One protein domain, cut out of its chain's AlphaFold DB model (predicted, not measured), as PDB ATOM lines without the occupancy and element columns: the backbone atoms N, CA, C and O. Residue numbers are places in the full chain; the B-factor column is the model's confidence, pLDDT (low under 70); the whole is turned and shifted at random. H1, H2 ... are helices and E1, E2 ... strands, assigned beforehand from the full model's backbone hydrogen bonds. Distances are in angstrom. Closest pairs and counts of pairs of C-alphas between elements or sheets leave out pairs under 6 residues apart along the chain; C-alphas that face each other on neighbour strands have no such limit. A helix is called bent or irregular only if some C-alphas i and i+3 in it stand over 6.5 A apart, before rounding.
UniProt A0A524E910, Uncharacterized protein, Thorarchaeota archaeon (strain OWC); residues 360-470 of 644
ATOM      1  N   ASP A 360     -19.800   8.150 -30.719       85.00
ATOM      2  CA  ASP A 360     -18.412   7.873 -31.087       85.00
ATOM      3  C   ASP A 360     -17.389   8.276 -30.020       85.00
ATOM      4  O   ASP A 360     -16.194   8.070 -30.216       85.00
ATOM      5  N   ALA A 361     -17.831   8.781 -28.870       90.25
ATOM      6  CA  ALA A 361     -16.950   9.097 -27.754       90.25
ATOM      7  C   ALA A 361     -16.748   7.877 -26.842       90.25
ATOM      8  O   ALA A 361     -17.684   7.125 -26.535       90.25
ATOM      9  N   ARG A 362     -15.520   7.656 -26.366       87.81
ATOM     10  CA  ARG A 362     -15.213   6.585 -25.404       87.81
ATOM     11  C   ARG A 362     -14.324   7.068 -24.287       87.81
ATOM     12  O   ARG A 362     -13.259   7.610 -24.545       87.81
ATOM     13  N   GLN A 363     -14.738   6.780 -23.061       88.31
ATOM     14  CA  GLN A 363     -13.915   7.008 -21.889       88.31
ATOM     15  C   GLN A 363     -12.808   5.949 -21.816       88.31
ATOM     16  O   GLN A 363     -13.088   4.749 -21.868       88.31
ATOM     17  N   VAL A 364     -11.561   6.393 -21.703       84.81
ATOM     18  CA  VAL A 364     -10.394   5.547 -21.425       84.81
ATOM     19  C   VAL A 364     -10.091   5.538 -19.923       84.81
ATOM     20  O   VAL A 364     -10.619   6.354 -19.167       84.81
ATOM     21  N   LYS A 365      -9.249   4.603 -19.462       76.56
ATOM     22  CA  LYS A 365      -8.979   4.382 -18.024       76.56
ATOM     23  C   LYS A 365      -8.434   5.608 -17.289       76.56
ATOM     24  O   LYS A 365      -8.694   5.750 -16.101       76.56
ATOM     25  N   ASP A 366      -7.753   6.497 -18.000       76.12
ATOM     26  CA  ASP A 366      -7.208   7.740 -17.449       76.12
ATOM     27  C   ASP A 366      -8.272   8.852 -17.304       76.12
ATOM     28  O   ASP A 366      -7.935   9.998 -17.025       76.12
ATOM     29  N   GLY A 367      -9.555   8.558 -17.550       79.19
ATOM     30  CA  GLY A 367     -10.668   9.509 -17.430       79.19
ATOM     31  C   GLY A 367     -10.892  10.406 -18.653       79.19
ATOM     32  O   GLY A 367     -11.928  11.065 -18.737       79.19
ATOM     33  N   ARG A 368      -9.970  10.400 -19.626       87.31
ATOM     34  CA  ARG A 368     -10.119  11.073 -20.928       87.31
ATOM     35  C   ARG A 368     -11.195  10.409 -21.790       87.31
ATOM     36  O   ARG A 368     -11.440   9.211 -21.673       87.31
ATOM     37  N   PHE A 369     -11.788  11.176 -22.695       91.19
ATOM     38  CA  PHE A 369     -12.659  10.694 -23.759       91.19
ATOM     39  C   PHE A 369     -11.939  10.793 -25.101       91.19
ATOM     40  O   PHE A 369     -11.300  11.802 -25.375       91.19
ATOM     41  N   ILE A 370     -12.052   9.763 -25.937       90.75
ATOM     42  CA  ILE A 370     -11.486   9.733 -27.290       90.75
ATOM     43  C   ILE A 370     -12.587   9.622 -28.346       90.75
ATOM     44  O   ILE A 370     -13.601   8.957 -28.116       90.75
ATOM     45  N   SER A 371     -12.360  10.224 -29.512       91.44
ATOM     46  CA  SER A 371     -13.170  10.035 -30.717       91.44
ATOM     47  C   SER A 371     -12.780   8.738 -31.425       91.44
ATOM     48  O   SER A 371     -11.647   8.578 -31.887       91.44
ATOM     49  N   ILE A 372     -13.733   7.814 -31.573       88.94
ATOM     50  CA  ILE A 372     -13.553   6.579 -32.348       88.94
ATOM     51  C   ILE A 372     -13.233   6.901 -33.815       88.94
ATOM     52  O   ILE A 372     -12.432   6.197 -34.433       88.94
ATOM     53  N   VAL A 373     -13.838   7.951 -34.377       87.94
ATOM     54  CA  VAL A 373     -13.646   8.341 -35.783       87.94
ATOM     55  C   VAL A 373     -12.221   8.840 -36.010       87.94
ATOM     56  O   VAL A 373     -11.535   8.350 -36.915       87.94
ATOM     57  N   SER A 374     -11.745   9.749 -35.156       87.94
ATOM     58  CA  SER A 374     -10.384  10.287 -35.243       87.94
ATOM     59  C   SER A 374      -9.350   9.187 -34.980       87.94
ATOM     60  O   SER A 374      -8.397   9.051 -35.753       87.94
ATOM     61  N   PHE A 375      -9.592   8.317 -33.990       89.44
ATOM     62  CA  PHE A 375      -8.743   7.150 -33.728       89.44
ATOM     63  C   PHE A 375      -8.680   6.202 -34.930       89.44
ATOM     64  O   PHE A 375      -7.600   5.770 -35.329       89.44
ATOM     65  N   LYS A 376      -9.824   5.892 -35.556       88.81
ATOM     66  CA  LYS A 376      -9.886   5.034 -36.748       88.81
ATOM     67  C   LYS A 376      -9.049   5.606 -37.890       88.81
ATOM     68  O   LYS A 376      -8.294   4.863 -38.519       88.81
ATOM     69  N   ARG A 377      -9.182   6.907 -38.169       87.44
ATOM     70  CA  ARG A 377      -8.427   7.583 -39.233       87.44
ATOM     71  C   ARG A 377      -6.927   7.495 -38.974       87.44
ATOM     72  O   ARG A 377      -6.190   7.047 -39.851       87.44
ATOM     73  N   TRP A 378      -6.506   7.845 -37.761       89.19
ATOM     74  CA  TRP A 378      -5.114   7.748 -37.339       89.19
ATOM     75  C   TRP A 378      -4.578   6.313 -37.444       89.19
ATOM     76  O   TRP A 378      -3.540   6.083 -38.061       89.19
ATOM     77  N   ALA A 379      -5.313   5.324 -36.929       87.31
ATOM     78  CA  ALA A 379      -4.882   3.928 -36.930       87.31
ATOM     79  C   ALA A 379      -4.756   3.366 -38.356       87.31
ATOM     80  O   ALA A 379      -3.797   2.657 -38.660       87.31
ATOM     81  N   HIS A 380      -5.672   3.709 -39.265       85.06
ATOM     82  CA  HIS A 380      -5.538   3.331 -40.674       85.06
ATOM     83  C   HIS A 380      -4.336   3.994 -41.353       85.06
ATOM     84  O   HIS A 380      -3.679   3.353 -42.174       85.06
ATOM     85  N   GLU A 381      -4.036   5.250 -41.027       86.69
ATOM     86  CA  GLU A 381      -2.881   5.958 -41.578       86.69
ATOM     87  C   GLU A 381      -1.560   5.354 -41.088       86.69
ATOM     88  O   GLU A 381      -0.698   5.027 -41.908       86.69
ATOM     89  N   GLN A 382      -1.437   5.092 -39.784       85.75
ATOM     90  CA  GLN A 382      -0.270   4.414 -39.213       85.75
ATOM     91  C   GLN A 382      -0.091   3.009 -39.805       85.75
ATOM     92  O   GLN A 382       1.004   2.654 -40.250       85.75
ATOM     93  N   ALA A 383      -1.179   2.236 -39.910       84.19
ATOM     94  CA  ALA A 383      -1.157   0.917 -40.537       84.19
ATOM     95  C   ALA A 383      -0.731   0.987 -42.014       84.19
ATOM     96  O   ALA A 383       0.055   0.159 -42.464       84.19
ATOM     97  N   LYS A 384      -1.186   1.992 -42.772       80.44
ATOM     98  CA  LYS A 384      -0.806   2.162 -44.181       80.44
ATOM     99  C   LYS A 384       0.670   2.533 -44.347       80.44
ATOM    100  O   LYS A 384       1.297   2.053 -45.285       80.44
ATOM    101  N   GLN A 385       1.209   3.391 -43.482       78.81
ATOM    102  CA  GLN A 385       2.585   3.883 -43.602       78.81
ATOM    103  C   GLN A 385       3.621   2.868 -43.110       78.81
ATOM    104  O   GLN A 385       4.678   2.721 -43.721       78.81
ATOM    105  N   LYS A 386       3.339   2.185 -41.996       73.94
ATOM    106  CA  LYS A 386       4.332   1.361 -41.292       73.94
ATOM    107  C   LYS A 386       3.970  -0.119 -41.217       73.94
ATOM    108  O   LYS A 386       4.806  -0.897 -40.769       73.94
ATOM    109  N   CYS A 387       2.754  -0.515 -41.605       80.31
ATOM    110  CA  CYS A 387       2.135  -1.837 -41.364       80.31
ATOM    111  C   CYS A 387       1.985  -2.224 -39.880       80.31
ATOM    112  O   CYS A 387       1.122  -3.036 -39.546       80.31
ATOM    113  N   LEU A 388       2.777  -1.614 -38.999       84.56
ATOM    114  CA  LEU A 388       2.834  -1.818 -37.565       84.56
ATOM    115  C   LEU A 388       2.153  -0.671 -36.823       84.56
ATOM    116  O   LEU A 388       2.313   0.504 -37.152       84.56
ATOM    117  N   LEU A 389       1.429  -1.049 -35.784       86.69
ATOM    118  CA  LEU A 389       0.737  -0.186 -34.854       86.69
ATOM    119  C   LEU A 389       1.391  -0.358 -33.483       86.69
ATOM    120  O   LEU A 389       1.225  -1.398 -32.842       86.69
ATOM    121  N   SER A 390       2.160   0.655 -33.079       86.31
ATOM    122  CA  SER A 390       2.902   0.637 -31.819       86.31
ATOM    123  C   SER A 390       1.968   0.846 -30.630       86.31
ATOM    124  O   SER A 390       1.179   1.794 -30.604       86.31
ATOM    125  N   THR A 391       2.079  -0.042 -29.648       85.56
ATOM    126  CA  THR A 391       1.334   0.028 -28.388       85.56
ATOM    127  C   THR A 391       1.718   1.248 -27.558       85.56
ATOM    128  O   THR A 391       0.828   1.886 -26.995       85.56
ATOM    129  N   ASP A 392       2.997   1.622 -27.553       84.94
ATOM    130  CA  ASP A 392       3.490   2.821 -26.868       84.94
ATOM    131  C   ASP A 392       2.903   4.089 -27.495       84.94
ATOM    132  O   ASP A 392       2.307   4.896 -26.790       84.94
ATOM    133  N   ASN A 393       2.917   4.210 -28.830       85.75
ATOM    134  CA  ASN A 393       2.299   5.360 -29.504       85.75
ATOM    135  C   ASN A 393       0.789   5.452 -29.230       85.75
ATOM    136  O   ASN A 393       0.258   6.541 -29.042       85.75
ATOM    137  N   MET A 394       0.080   4.318 -29.198       86.62
ATOM    138  CA  MET A 394      -1.348   4.300 -28.856       86.62
ATOM    139  C   MET A 394      -1.606   4.728 -27.411       86.62
ATOM    140  O   MET A 394      -2.613   5.377 -27.127       86.62
ATOM    141  N   ARG A 395      -0.712   4.374 -26.490       85.19
ATOM    142  CA  ARG A 395      -0.807   4.791 -25.094       85.19
ATOM    143  C   ARG A 395      -0.498   6.277 -24.934       85.19
ATOM    144  O   ARG A 395      -1.251   6.970 -24.254       85.19
ATOM    145  N   ASP A 396       0.560   6.758 -25.572       84.12
ATOM    146  CA  ASP A 396       1.027   8.137 -25.446       84.12
ATOM    147  C   ASP A 396       0.070   9.119 -26.129       84.12
ATOM    148  O   ASP A 396      -0.340  10.110 -25.523       84.12
ATOM    149  N   GLU A 397      -0.362   8.820 -27.358       82.94
ATOM    150  CA  GLU A 397      -1.242   9.715 -28.115       82.94
ATOM    151  C   GLU A 397      -2.709   9.620 -27.671       82.94
ATOM    152  O   GLU A 397      -3.392  10.644 -27.647       82.94
ATOM    153  N   TRP A 398      -3.194   8.432 -27.280       85.31
ATOM    154  CA  TRP A 398      -4.631   8.186 -27.049       85.31
ATOM    155  C   TRP A 398      -4.991   7.722 -25.631       85.31
ATOM    156  O   TRP A 398      -6.171   7.555 -25.324       85.31
ATOM    157  N   GLY A 399      -4.015   7.483 -24.748       80.88
ATOM    158  CA  GLY A 399      -4.279   7.050 -23.368       80.88
ATOM    159  C   GLY A 399      -4.914   5.668 -23.242       80.88
ATOM    160  O   GLY A 399      -5.533   5.356 -22.223       80.88
ATOM    161  N   VAL A 400      -4.828   4.843 -24.287       83.06
ATOM    162  CA  VAL A 400      -5.491   3.538 -24.321       83.06
ATOM    163  C   VAL A 400      -4.614   2.509 -23.616       83.06
ATOM    164  O   VAL A 400      -3.427   2.373 -23.908       83.06
ATOM    165  N   SER A 401      -5.199   1.751 -22.687       78.88
ATOM    166  CA  SER A 401      -4.470   0.675 -22.012       78.88
ATOM    167  C   SER A 401      -4.276  -0.522 -22.942       78.88
ATOM    168  O   SER A 401      -5.144  -0.820 -23.760       78.88
ATOM    169  N   THR A 402      -3.182  -1.270 -22.786       70.50
ATOM    170  CA  THR A 402      -2.834  -2.411 -23.656       70.50
ATOM    171  C   THR A 402      -3.953  -3.453 -23.780       70.50
ATOM    172  O   THR A 402      -4.134  -4.049 -24.839       70.50
ATOM    173  N   VAL A 403      -4.746  -3.635 -22.720       69.00
ATOM    174  CA  VAL A 403      -5.899  -4.555 -22.691       69.00
ATOM    175  C   VAL A 403      -7.045  -4.067 -23.589       69.00
ATOM    176  O   VAL A 403      -7.744  -4.878 -24.194       69.00
ATOM    177  N   ASP A 404      -7.213  -2.751 -23.719       78.44
ATOM    178  CA  ASP A 404      -8.317  -2.131 -24.455       78.44
ATOM    179  C   ASP A 404      -7.967  -1.888 -25.934       78.44
ATOM    180  O   ASP A 404      -8.868  -1.829 -26.773       78.44
ATOM    181  N   ILE A 405      -6.671  -1.821 -26.277       83.31
ATOM    182  CA  ILE A 405      -6.184  -1.605 -27.653       83.31
ATOM    183  C   ILE A 405      -6.771  -2.644 -28.615       83.31
ATOM    184  O   ILE A 405      -7.305  -2.286 -29.664       83.31
ATOM    185  N   HIS A 406      -6.725  -3.931 -28.257       76.69
ATOM    186  CA  HIS A 406      -7.220  -4.993 -29.136       76.69
ATOM    187  C   HIS A 406      -8.734  -4.880 -29.391       76.69
ATOM    188  O   HIS A 406      -9.198  -5.026 -30.524       76.69
ATOM    189  N   ALA A 407      -9.511  -4.574 -28.346       80.25
ATOM    190  CA  ALA A 407     -10.952  -4.369 -28.463       80.25
ATOM    191  C   ALA A 407     -11.280  -3.132 -29.314       80.25
ATOM    192  O   ALA A 407     -12.197  -3.172 -30.138       80.25
ATOM    193  N   LEU A 408     -10.505  -2.057 -29.152       83.81
ATOM    194  CA  LEU A 408     -10.670  -0.818 -29.904       83.81
ATOM    195  C   LEU A 408     -10.340  -1.011 -31.391       83.81
ATOM    196  O   LEU A 408     -11.149  -0.633 -32.236       83.81
ATOM    197  N   LEU A 409      -9.227  -1.680 -31.717       85.31
ATOM    198  CA  LEU A 409      -8.828  -2.006 -33.094       85.31
ATOM    199  C   LEU A 409      -9.861  -2.885 -33.807       85.31
ATOM    200  O   LEU A 409     -10.261  -2.584 -34.936       85.31
ATOM    201  N   LYS A 410     -10.374  -3.912 -33.120       82.00
ATOM    202  CA  LYS A 410     -11.465  -4.749 -33.634       82.00
ATOM    203  C   LYS A 410     -12.720  -3.924 -33.919       82.00
ATOM    204  O   LYS A 410     -13.360  -4.113 -34.950       82.00
ATOM    205  N   ARG A 411     -13.068  -2.994 -33.025       80.81
ATOM    206  CA  ARG A 411     -14.254  -2.138 -33.160       80.81
ATOM    207  C   ARG A 411     -14.162  -1.179 -34.346       80.81
ATOM    208  O   ARG A 411     -15.170  -0.957 -35.008       80.81
ATOM    209  N   VAL A 412     -12.979  -0.637 -34.631       84.56
ATOM    210  CA  VAL A 412     -12.773   0.228 -35.806       84.56
ATOM    211  C   VAL A 412     -12.595  -0.551 -37.114       84.56
ATOM    212  O   VAL A 412     -12.473   0.063 -38.175       84.56
ATOM    213  N   GLY A 413     -12.645  -1.886 -37.054       81.69
ATOM    214  CA  GLY A 413     -12.597  -2.768 -38.218       81.69
ATOM    215  C   GLY A 413     -11.184  -3.031 -38.739       81.69
ATOM    216  O   GLY A 413     -11.024  -3.379 -39.906       81.69
ATOM    217  N   ILE A 414     -10.156  -2.856 -37.906       84.19
ATOM    218  CA  ILE A 414      -8.773  -3.161 -38.280       84.19
ATOM    219  C   ILE A 414      -8.426  -4.554 -37.757       84.19
ATOM    220  O   ILE A 414      -8.215  -4.757 -36.562       84.19
ATOM    221  N   SER A 415      -8.342  -5.518 -38.672       84.31
ATOM    222  CA  SER A 415      -7.870  -6.869 -38.363       84.31
ATOM    223  C   SER A 415      -6.358  -6.862 -38.146       84.31
ATOM    224  O   SER A 415      -5.593  -6.477 -39.038       84.31
ATOM    225  N   THR A 416      -5.927  -7.296 -36.963       86.44
ATOM    226  CA  THR A 416      -4.518  -7.267 -36.559       86.44
ATOM    227  C   THR A 416      -4.038  -8.581 -35.966       86.44
ATOM    228  O   THR A 416      -4.815  -9.290 -35.326       86.44
ATOM    229  N   VAL A 417      -2.737  -8.833 -36.073       85.50
ATOM    230  CA  VAL A 417      -2.020  -9.881 -35.330       85.50
ATOM    231  C   VAL A 417      -1.002  -9.253 -34.386       85.50
ATOM    232  O   VAL A 417      -0.412  -8.221 -34.707       85.50
ATOM    233  N   THR A 418      -0.783  -9.874 -33.231       85.56
ATOM    234  CA  THR A 418       0.238  -9.421 -32.278       85.56
ATOM    235  C   THR A 418       1.625  -9.864 -32.748       85.56
ATOM    236  O   THR A 418       1.843 -11.024 -33.105       85.56
ATOM    237  N   THR A 419       2.561  -8.924 -32.768       87.44
ATOM    238  CA  THR A 419       3.977  -9.131 -33.085       87.44
ATOM    239  C   THR A 419       4.729  -9.723 -31.889       87.44
ATOM    240  O   THR A 419       4.224  -9.747 -30.766       87.44
ATOM    241  N   LYS A 420       5.965 -10.182 -32.113       84.19
ATOM    242  CA  LYS A 420       6.856 -10.709 -31.065       84.19
ATOM    243  C   LYS A 420       7.168  -9.685 -29.965       84.19
ATOM    244  O   LYS A 420       7.427 -10.095 -28.840       84.19
ATOM    245  N   ASP A 421       7.086  -8.391 -30.273       84.62
ATOM    246  CA  ASP A 421       7.389  -7.306 -29.329       84.62
ATOM    247  C   ASP A 421       6.151  -6.773 -28.591       84.62
ATOM    248  O   ASP A 421       6.267  -5.867 -27.775       84.62
ATOM    249  N   GLY A 422       4.963  -7.324 -28.865       82.12
ATOM    250  CA  GLY A 422       3.706  -6.885 -28.247       82.12
ATOM    251  C   GLY A 422       2.933  -5.818 -29.031       82.12
ATOM    252  O   GLY A 422       1.789  -5.539 -28.683       82.12
ATOM    253  N   ASP A 423       3.494  -5.294 -30.126       87.94
ATOM    254  CA  ASP A 423       2.805  -4.405 -31.076       87.94
ATOM    255  C   ASP A 423       1.834  -5.163 -31.995       87.94
ATOM    256  O   ASP A 423       1.800  -6.394 -31.995       87.94
ATOM    257  N   PHE A 424       1.070  -4.453 -32.830       88.25
ATOM    258  CA  PHE A 424       0.087  -5.055 -33.741       88.25
ATOM    259  C   PHE A 424       0.463  -4.847 -35.226       88.25
ATOM    260  O   PHE A 424       0.647  -3.707 -35.639       88.25
ATOM    261  N   CYS A 425       0.523  -5.900 -36.067       87.69
ATOM    262  CA  CYS A 425       0.511  -5.723 -37.542       87.69
ATOM    263  C   CYS A 425      -0.928  -5.719 -38.048       87.69
ATOM    264  O   CYS A 425      -1.699  -6.623 -37.726       87.69
ATOM    265  N   SER A 426      -1.264  -4.759 -38.909       89.19
ATOM    266  CA  SER A 426      -2.476  -4.812 -39.729       89.19
ATOM    267  C   SER A 426      -2.341  -5.892 -40.803       89.19
ATOM    268  O   SER A 426      -1.502  -5.763 -41.692       89.19
ATOM    269  N   ILE A 427      -3.210  -6.907 -40.770       85.69
ATOM    270  CA  ILE A 427      -3.190  -8.023 -41.732       85.69
ATOM    271  C   ILE A 427      -3.314  -7.492 -43.164       85.69
ATOM    272  O   ILE A 427      -2.441  -7.743 -43.982       85.69
ATOM    273  N   ALA A 428      -4.315  -6.651 -43.435       81.62
ATOM    274  CA  ALA A 428      -4.548  -6.089 -44.768       81.62
ATOM    275  C   ALA A 428      -3.379  -5.228 -45.294       81.62
ATOM    276  O   ALA A 428      -3.160  -5.139 -46.502       81.62
ATOM    277  N   SER A 429      -2.633  -4.560 -44.406       84.81
ATOM    278  CA  SER A 429      -1.453  -3.777 -44.806       84.81
ATOM    279  C   SER A 429      -0.247  -4.688 -45.048       84.81
ATOM    280  O   SER A 429       0.434  -4.520 -46.057       84.81
ATOM    281  N   CYS A 430      -0.056  -5.692 -44.182       84.81
ATOM    282  CA  CYS A 430       0.907  -6.781 -44.346       84.81
ATOM    283  C   CYS A 430       0.679  -7.497 -45.717       84.81
ATOM    284  O   CYS A 430       1.604  -7.582 -46.521       84.81
ATOM    285  N   GLU A 431      -0.553  -7.901 -46.059       82.56
ATOM    286  CA  GLU A 431      -0.922  -8.523 -47.353       82.56
ATOM    287  C   GLU A 431      -0.657  -7.615 -48.562       82.56
ATOM    288  O   GLU A 431      -0.171  -8.064 -49.601       82.56
ATOM    289  N   ARG A 432      -0.963  -6.315 -48.444       82.19
ATOM    290  CA  ARG A 432      -0.702  -5.343 -49.516       82.19
ATOM    291  C   ARG A 432       0.791  -5.226 -49.813       82.19
ATOM    292  O   ARG A 432       1.166  -5.162 -50.981       82.19
ATOM    293  N   GLU A 433       1.625  -5.199 -48.777       85.12
ATOM    294  CA  GLU A 433       3.076  -5.134 -48.944       85.12
ATOM    295  C   GLU A 433       3.633  -6.440 -49.526       85.12
ATOM    296  O   GLU A 433       4.469  -6.376 -50.419       85.12
ATOM    297  N   ILE A 434       3.118  -7.612 -49.124       82.06
ATOM    298  CA  ILE A 434       3.470  -8.905 -49.748       82.06
ATOM    299  C   ILE A 434       3.193  -8.861 -51.252       82.06
ATOM    300  O   ILE A 434       4.084  -9.120 -52.057       82.06
ATOM    301  N   ARG A 435       1.973  -8.472 -51.646       75.62
ATOM    302  CA  ARG A 435       1.582  -8.378 -53.062       75.62
ATOM    303  C   ARG A 435       2.465  -7.405 -53.840       75.62
ATOM    304  O   ARG A 435       2.802  -7.683 -54.986       75.62
ATOM    305  N   LYS A 436       2.849  -6.283 -53.224       81.00
ATOM    306  CA  LYS A 436       3.769  -5.311 -53.823       81.00
ATOM    307  C   LYS A 436       5.152  -5.924 -54.066       81.00
ATOM    308  O   LYS A 436       5.666  -5.800 -55.168       81.00
ATOM    309  N   GLN A 437       5.722  -6.606 -53.075       81.38
ATOM    310  CA  GLN A 437       7.039  -7.238 -53.200       81.38
ATOM    311  C   GLN A 437       7.050  -8.350 -54.258       81.38
ATOM    312  O   GLN A 437       7.975  -8.411 -55.064       81.38
ATOM    313  N   ILE A 438       5.989  -9.160 -54.323       71.69
ATOM    314  CA  ILE A 438       5.820 -10.178 -55.372       71.69
ATOM    315  C   ILE A 438       5.740  -9.519 -56.757       71.69
ATOM    316  O   ILE A 438       6.414  -9.958 -57.685       71.69
ATOM    317  N   ALA A 439       4.967  -8.438 -56.904       64.62
ATOM    318  CA  ALA A 439       4.856  -7.708 -58.170       64.62
ATOM    319  C   ALA A 439       6.180  -7.054 -58.613       64.62
ATOM    320  O   ALA A 439       6.414  -6.882 -59.806       64.62
ATOM    321  N   GLU A 440       7.053  -6.706 -57.664       74.75
ATOM    322  CA  GLU A 440       8.411  -6.204 -57.916       74.75
ATOM    323  C   GLU A 440       9.415  -7.332 -58.248       74.75
ATOM    324  O   GLU A 440      10.570  -7.045 -58.561       74.75
ATOM    325  N   GLY A 441       8.984  -8.601 -58.228       63.50
ATOM    326  CA  GLY A 441       9.804  -9.775 -58.545       63.50
ATOM    327  C   GLY A 441      10.634 -10.308 -57.374       63.50
ATOM    328  O   GLY A 441      11.534 -11.118 -57.587       63.50
ATOM    329  N   ASN A 442      10.358  -9.859 -56.146       71.19
ATOM    330  CA  ASN A 442      11.066 -10.307 -54.949       71.19
ATOM    331  C   ASN A 442      10.443 -11.593 -54.389       71.19
ATOM    332  O   ASN A 442       9.221 -11.731 -54.316       71.19
ATOM    333  N   GLU A 443      11.290 -12.521 -53.940       71.06
ATOM    334  CA  GLU A 443      10.848 -13.730 -53.241       71.06
ATOM    335  C   GLU A 443      10.381 -13.368 -51.823       71.06
ATOM    336  O   GLU A 443      11.117 -12.751 -51.048       71.06
ATOM    337  N   VAL A 444       9.138 -13.731 -51.493       76.75
ATOM    338  CA  VAL A 444       8.539 -13.498 -50.176       76.75
ATOM    339  C   VAL A 444       8.246 -14.841 -49.527       76.75
ATOM    340  O   VAL A 444       7.381 -15.579 -49.986       76.75
ATOM    341  N   ASP A 445       8.942 -15.136 -48.432       77.44
ATOM    342  CA  ASP A 445       8.750 -16.351 -47.650       77.44
ATOM    343  C   ASP A 445       8.365 -16.045 -46.189       77.44
ATOM    344  O   ASP A 445       8.280 -14.897 -45.735       77.44
ATOM    345  N   VAL A 446       8.110 -17.104 -45.417       76.62
ATOM    346  CA  VAL A 446       7.743 -16.996 -43.997       76.62
ATOM    347  C   VAL A 446       8.834 -16.276 -43.196       76.62
ATOM    348  O   VAL A 446       8.520 -15.480 -42.311       76.62
ATOM    349  N   SER A 447      10.109 -16.524 -43.506       81.00
ATOM    350  CA  SER A 447      11.246 -15.933 -42.798       81.00
ATOM    351  C   SER A 447      11.357 -14.428 -43.043       81.00
ATOM    352  O   SER A 447      11.623 -13.674 -42.104       81.00
ATOM    353  N   TRP A 448      11.065 -13.969 -44.259       86.38
ATOM    354  CA  TRP A 448      10.987 -12.554 -44.592       86.38
ATOM    355  C   TRP A 448       9.912 -11.841 -43.765       86.38
ATOM    356  O   TRP A 448      10.187 -10.798 -43.169       86.38
ATOM    357  N   LEU A 449       8.717 -12.431 -43.629       83.75
ATOM    358  CA  LEU A 449       7.626 -11.873 -42.815       83.75
ATOM    359  C   LEU A 449       7.956 -11.829 -41.319       83.75
ATOM    360  O   LEU A 449       7.634 -10.849 -40.636       83.75
ATOM    361  N   GLU A 450       8.623 -12.864 -40.800       85.75
ATOM    362  CA  GLU A 450       9.076 -12.901 -39.408       85.75
ATOM    363  C   GLU A 450      10.099 -11.803 -39.095       85.75
ATOM    364  O   GLU A 450      10.092 -11.287 -37.979       85.75
ATOM    365  N   VAL A 451      10.956 -11.430 -40.050       86.19
ATOM    366  CA  VAL A 451      11.960 -10.367 -39.870       86.19
ATOM    367  C   VAL A 451      11.356  -8.986 -40.118       86.19
ATOM    368  O   VAL A 451      11.529  -8.078 -39.303       86.19
ATOM    369  N   ARG A 452      10.620  -8.815 -41.220       85.50
ATOM    370  CA  ARG A 452      10.106  -7.517 -41.676       85.50
ATOM    371  C   ARG A 452       9.027  -6.946 -40.763       85.50
ATOM    372  O   ARG A 452       9.048  -5.746 -40.490       85.50
ATOM    373  N   PHE A 453       8.102  -7.795 -40.312       86.12
ATOM    374  CA  PHE A 453       6.945  -7.409 -39.494       86.12
ATOM    375  C   PHE A 453       6.993  -7.990 -38.077       86.12
ATOM    376  O   PHE A 453       6.035  -7.846 -37.322       86.12
ATOM    377  N   ARG A 454       8.100  -8.654 -37.712       87.44
ATOM    378  CA  ARG A 454       8.317  -9.242 -36.380       87.44
ATOM    379  C   ARG A 454       7.206 -10.208 -35.959       87.44
ATOM    380  O   ARG A 454       6.837 -10.288 -34.789       87.44
ATOM    381  N   LEU A 455       6.656 -10.952 -36.915       87.12
ATOM    382  CA  LEU A 455       5.563 -11.897 -36.681       87.12
ATOM    383  C   LEU A 455       6.069 -13.225 -36.112       87.12
ATOM    384  O   LEU A 455       7.214 -13.626 -36.328       87.12
ATOM    385  N   GLY A 456       5.201 -13.930 -35.384       82.94
ATOM    386  CA  GLY A 456       5.408 -15.341 -35.059       82.94
ATOM    387  C   GLY A 456       5.219 -16.226 -36.293       82.94
ATOM    388  O   GLY A 456       4.309 -15.979 -37.083       82.94
ATOM    389  N   LYS A 457       6.025 -17.286 -36.420       77.50
ATOM    390  CA  LYS A 457       6.003 -18.236 -37.546       77.50
ATOM    391  C   LYS A 457       4.599 -18.681 -37.981       77.50
ATOM    392  O   LYS A 457       4.311 -18.676 -39.170       77.50
ATOM    393  N   GLY A 458       3.714 -19.010 -37.036       71.44
ATOM    394  CA  GLY A 458       2.340 -19.432 -37.346       71.44
ATOM    395  C   GLY A 458       1.478 -18.331 -37.978       71.44
ATOM    396  O   GLY A 458       0.745 -18.598 -38.925       71.44
ATOM    397  N   TYR A 459       1.601 -17.082 -37.513       78.31
ATOM    398  CA  TYR A 459       0.888 -15.944 -38.108       78.31
ATOM    399  C   TYR A 459       1.464 -15.564 -39.474       78.31
ATOM    400  O   TYR A 459       0.702 -15.281 -40.392       78.31
ATOM    401  N   ALA A 460       2.791 -15.607 -39.628       77.56
ATOM    402  CA  ALA A 460       3.452 -15.383 -40.912       77.56
ATOM    403  C   ALA A 460       3.011 -16.419 -41.963       77.56
ATOM    404  O   ALA A 460       2.658 -16.044 -43.076       77.56
ATOM    405  N   GLN A 461       2.943 -17.701 -41.587       73.31
ATOM    406  CA  GLN A 461       2.423 -18.771 -42.446       73.31
ATOM    407  C   GLN A 461       0.957 -18.556 -42.832       73.31
ATOM    408  O   GLN A 461       0.613 -18.708 -43.997       73.31
ATOM    409  N   ALA A 462       0.099 -18.188 -41.876       71.38
ATOM    410  CA  ALA A 462      -1.320 -17.972 -42.142       71.38
ATOM    411  C   ALA A 462      -1.572 -16.782 -43.085       71.38
ATOM    412  O   ALA A 462      -2.401 -16.888 -43.984       71.38
ATOM    413  N   ILE A 463      -0.850 -15.669 -42.906       81.31
ATOM    414  CA  ILE A 463      -0.976 -14.484 -43.771       81.31
ATOM    415  C   ILE A 463      -0.442 -14.782 -45.177       81.31
ATOM    416  O   ILE A 463      -1.085 -14.416 -46.161       81.31
ATOM    417  N   LEU A 464       0.697 -15.475 -45.287       78.81
ATOM    418  CA  LEU A 464       1.258 -15.864 -46.582       78.81
ATOM    419  C   LEU A 464       0.309 -16.810 -47.330       78.81
ATOM    420  O   LEU A 464      -0.071 -16.508 -48.455       78.81
ATOM    421  N   ALA A 465      -0.177 -17.867 -46.671       68.75
ATOM    422  CA  ALA A 465      -1.128 -18.813 -47.257       68.75
ATOM    423  C   ALA A 465      -2.460 -18.151 -47.656       68.75
ATOM    424  O   ALA A 465      -3.022 -18.479 -48.696       68.75
ATOM    425  N   GLY A 466      -2.959 -17.201 -46.855       69.19
ATOM    426  CA  GLY A 466      -4.142 -16.407 -47.203       69.19
ATOM    427  C   GLY A 466      -3.919 -15.521 -48.431       69.19
ATOM    428  O   GLY A 466      -4.817 -15.369 -49.251       69.19
ATOM    429  N   THR A 467      -2.703 -14.998 -48.606       70.31
ATOM    430  CA  THR A 467      -2.337 -14.195 -49.782       70.31
ATOM    431  C   THR A 467      -2.131 -15.063 -51.029       70.31
ATOM    432  O   THR A 467      -2.508 -14.649 -52.123       70.31
ATOM    433  N   GLU A 468      -1.562 -16.262 -50.871       65.19
ATOM    434  CA  GLU A 468      -1.332 -17.245 -51.941       65.19
ATOM    435  C   GLU A 468      -2.630 -17.894 -52.439       65.19
ATOM    436  O   GLU A 468      -2.777 -18.114 -53.638       65.19
ATOM    437  N   ALA A 469      -3.602 -18.146 -51.555       59.34
ATOM    438  CA  ALA A 469      -4.924 -18.659 -51.931       59.34
ATOM    439  C   ALA A 469      -5.712 -17.697 -52.846       59.34
ATOM    440  O   ALA A 469      -6.609 -18.127 -53.569       59.34
ATOM    441  N   ASP A 470      -5.351 -16.411 -52.837       62.81
ATOM    442  CA  ASP A 470      -5.918 -15.349 -53.675       62.81
ATOM    443  C   ASP A 470      -5.095 -15.084 -54.964       62.81
ATOM    444  O   ASP A 470      -5.317 -14.075 -55.646       62.81
TER     445      ASP A 470
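This is residues 360 to 470 of the 644 residues of an uncharacterized protein of Thorarchaeota archaeon (strain OWC) (UniProt A0A524E910). The model is a rod of two helical lobes set end to end, H1, H2 and H3 in one and H4, H5 and H6 in the other, with the small hairpin E3 and E4 in the middle between them and a second hairpin, E1 and E2, at one end. H1 and H4 follow one another along the rod's length, and residues 436 to 441 stick out at the other end. The printed part has 111 residues with six named helices and four named strands, in the order E1 E2 H1 H2 H3 E3 E4 H4 H5 H6; it is mostly helix, and each two-stranded sheet is antiparallel. It is compact, with a radius of gyration of the C-alphas of 15.0 A, and spans 48 by 23 by 20 A.

E1, residues 361 to 363, and E2, residues 369 to 371, form a hairpin, with N 362 and O 370 within hydrogen-bond range at 2.9 A. H1, residues 372 to 386, is close to but not clearly touching H2, residues 391 to 398; their closest C-alphas, of Phe 375 and Trp 398, are 7.9 A apart. H2 touches H3, residues 402 to 411, about perpendicular at 75 degrees, closest at the C-alphas of Thr 391 and Thr 402, 6.8 A. H1 and H3 are near each other, with 10 pairs of C-alphas within 10 A. E3, residues 416 to 418, and E4, residues 424 to 426, form the second hairpin, with N 417 and O 425 at 2.9 A; residues 388 to 389 pair antiparallel with 424 to 425 of E4. H4, residues 427 to 439, runs the same way as H1 at a shallow tilt of 29 degrees, close but not clearly touching; the C-alphas of Lys 384 and Ser 429 are their closest, 6.0 A. H6, residues 457 to 468, touches H4 with residues 463 to 467 alone, at a steep tilt of 61 degrees, closest at the C-alphas of Glu 431 and Thr 467, 6.3 A. H5, residues 446 to 452, touches H6 about perpendicular at 74 degrees, closest at the C-alphas of Val 446 and Ala 460, 5.5 A, but is apart from H4. Every O i to N i+4 pair is within hydrogen-bond range in H1, H2, H4, H5 and H6, and 4 of 6 are in H3.

E1 begins at C-alpha 361, (-16.950, 9.097, -27.754). H1 is 20.7 A long, H4 18.3 A, H6 16.2 A and H3 14.9 A. H3 is only just irregular: C-alphas 403 and 406 are 6.6 A apart. H6 ends at C-alpha 468, (-1.332, -17.245, -51.941).

The two farthest C-alphas, of Gly 367 and Gly 441, are 49.8 A apart. The printed part has no cut and no long link. The mean pLDDT of the printed part is 81.6; residues 403, 439, 441, 465 to 466 and 468 to 470 are under 70.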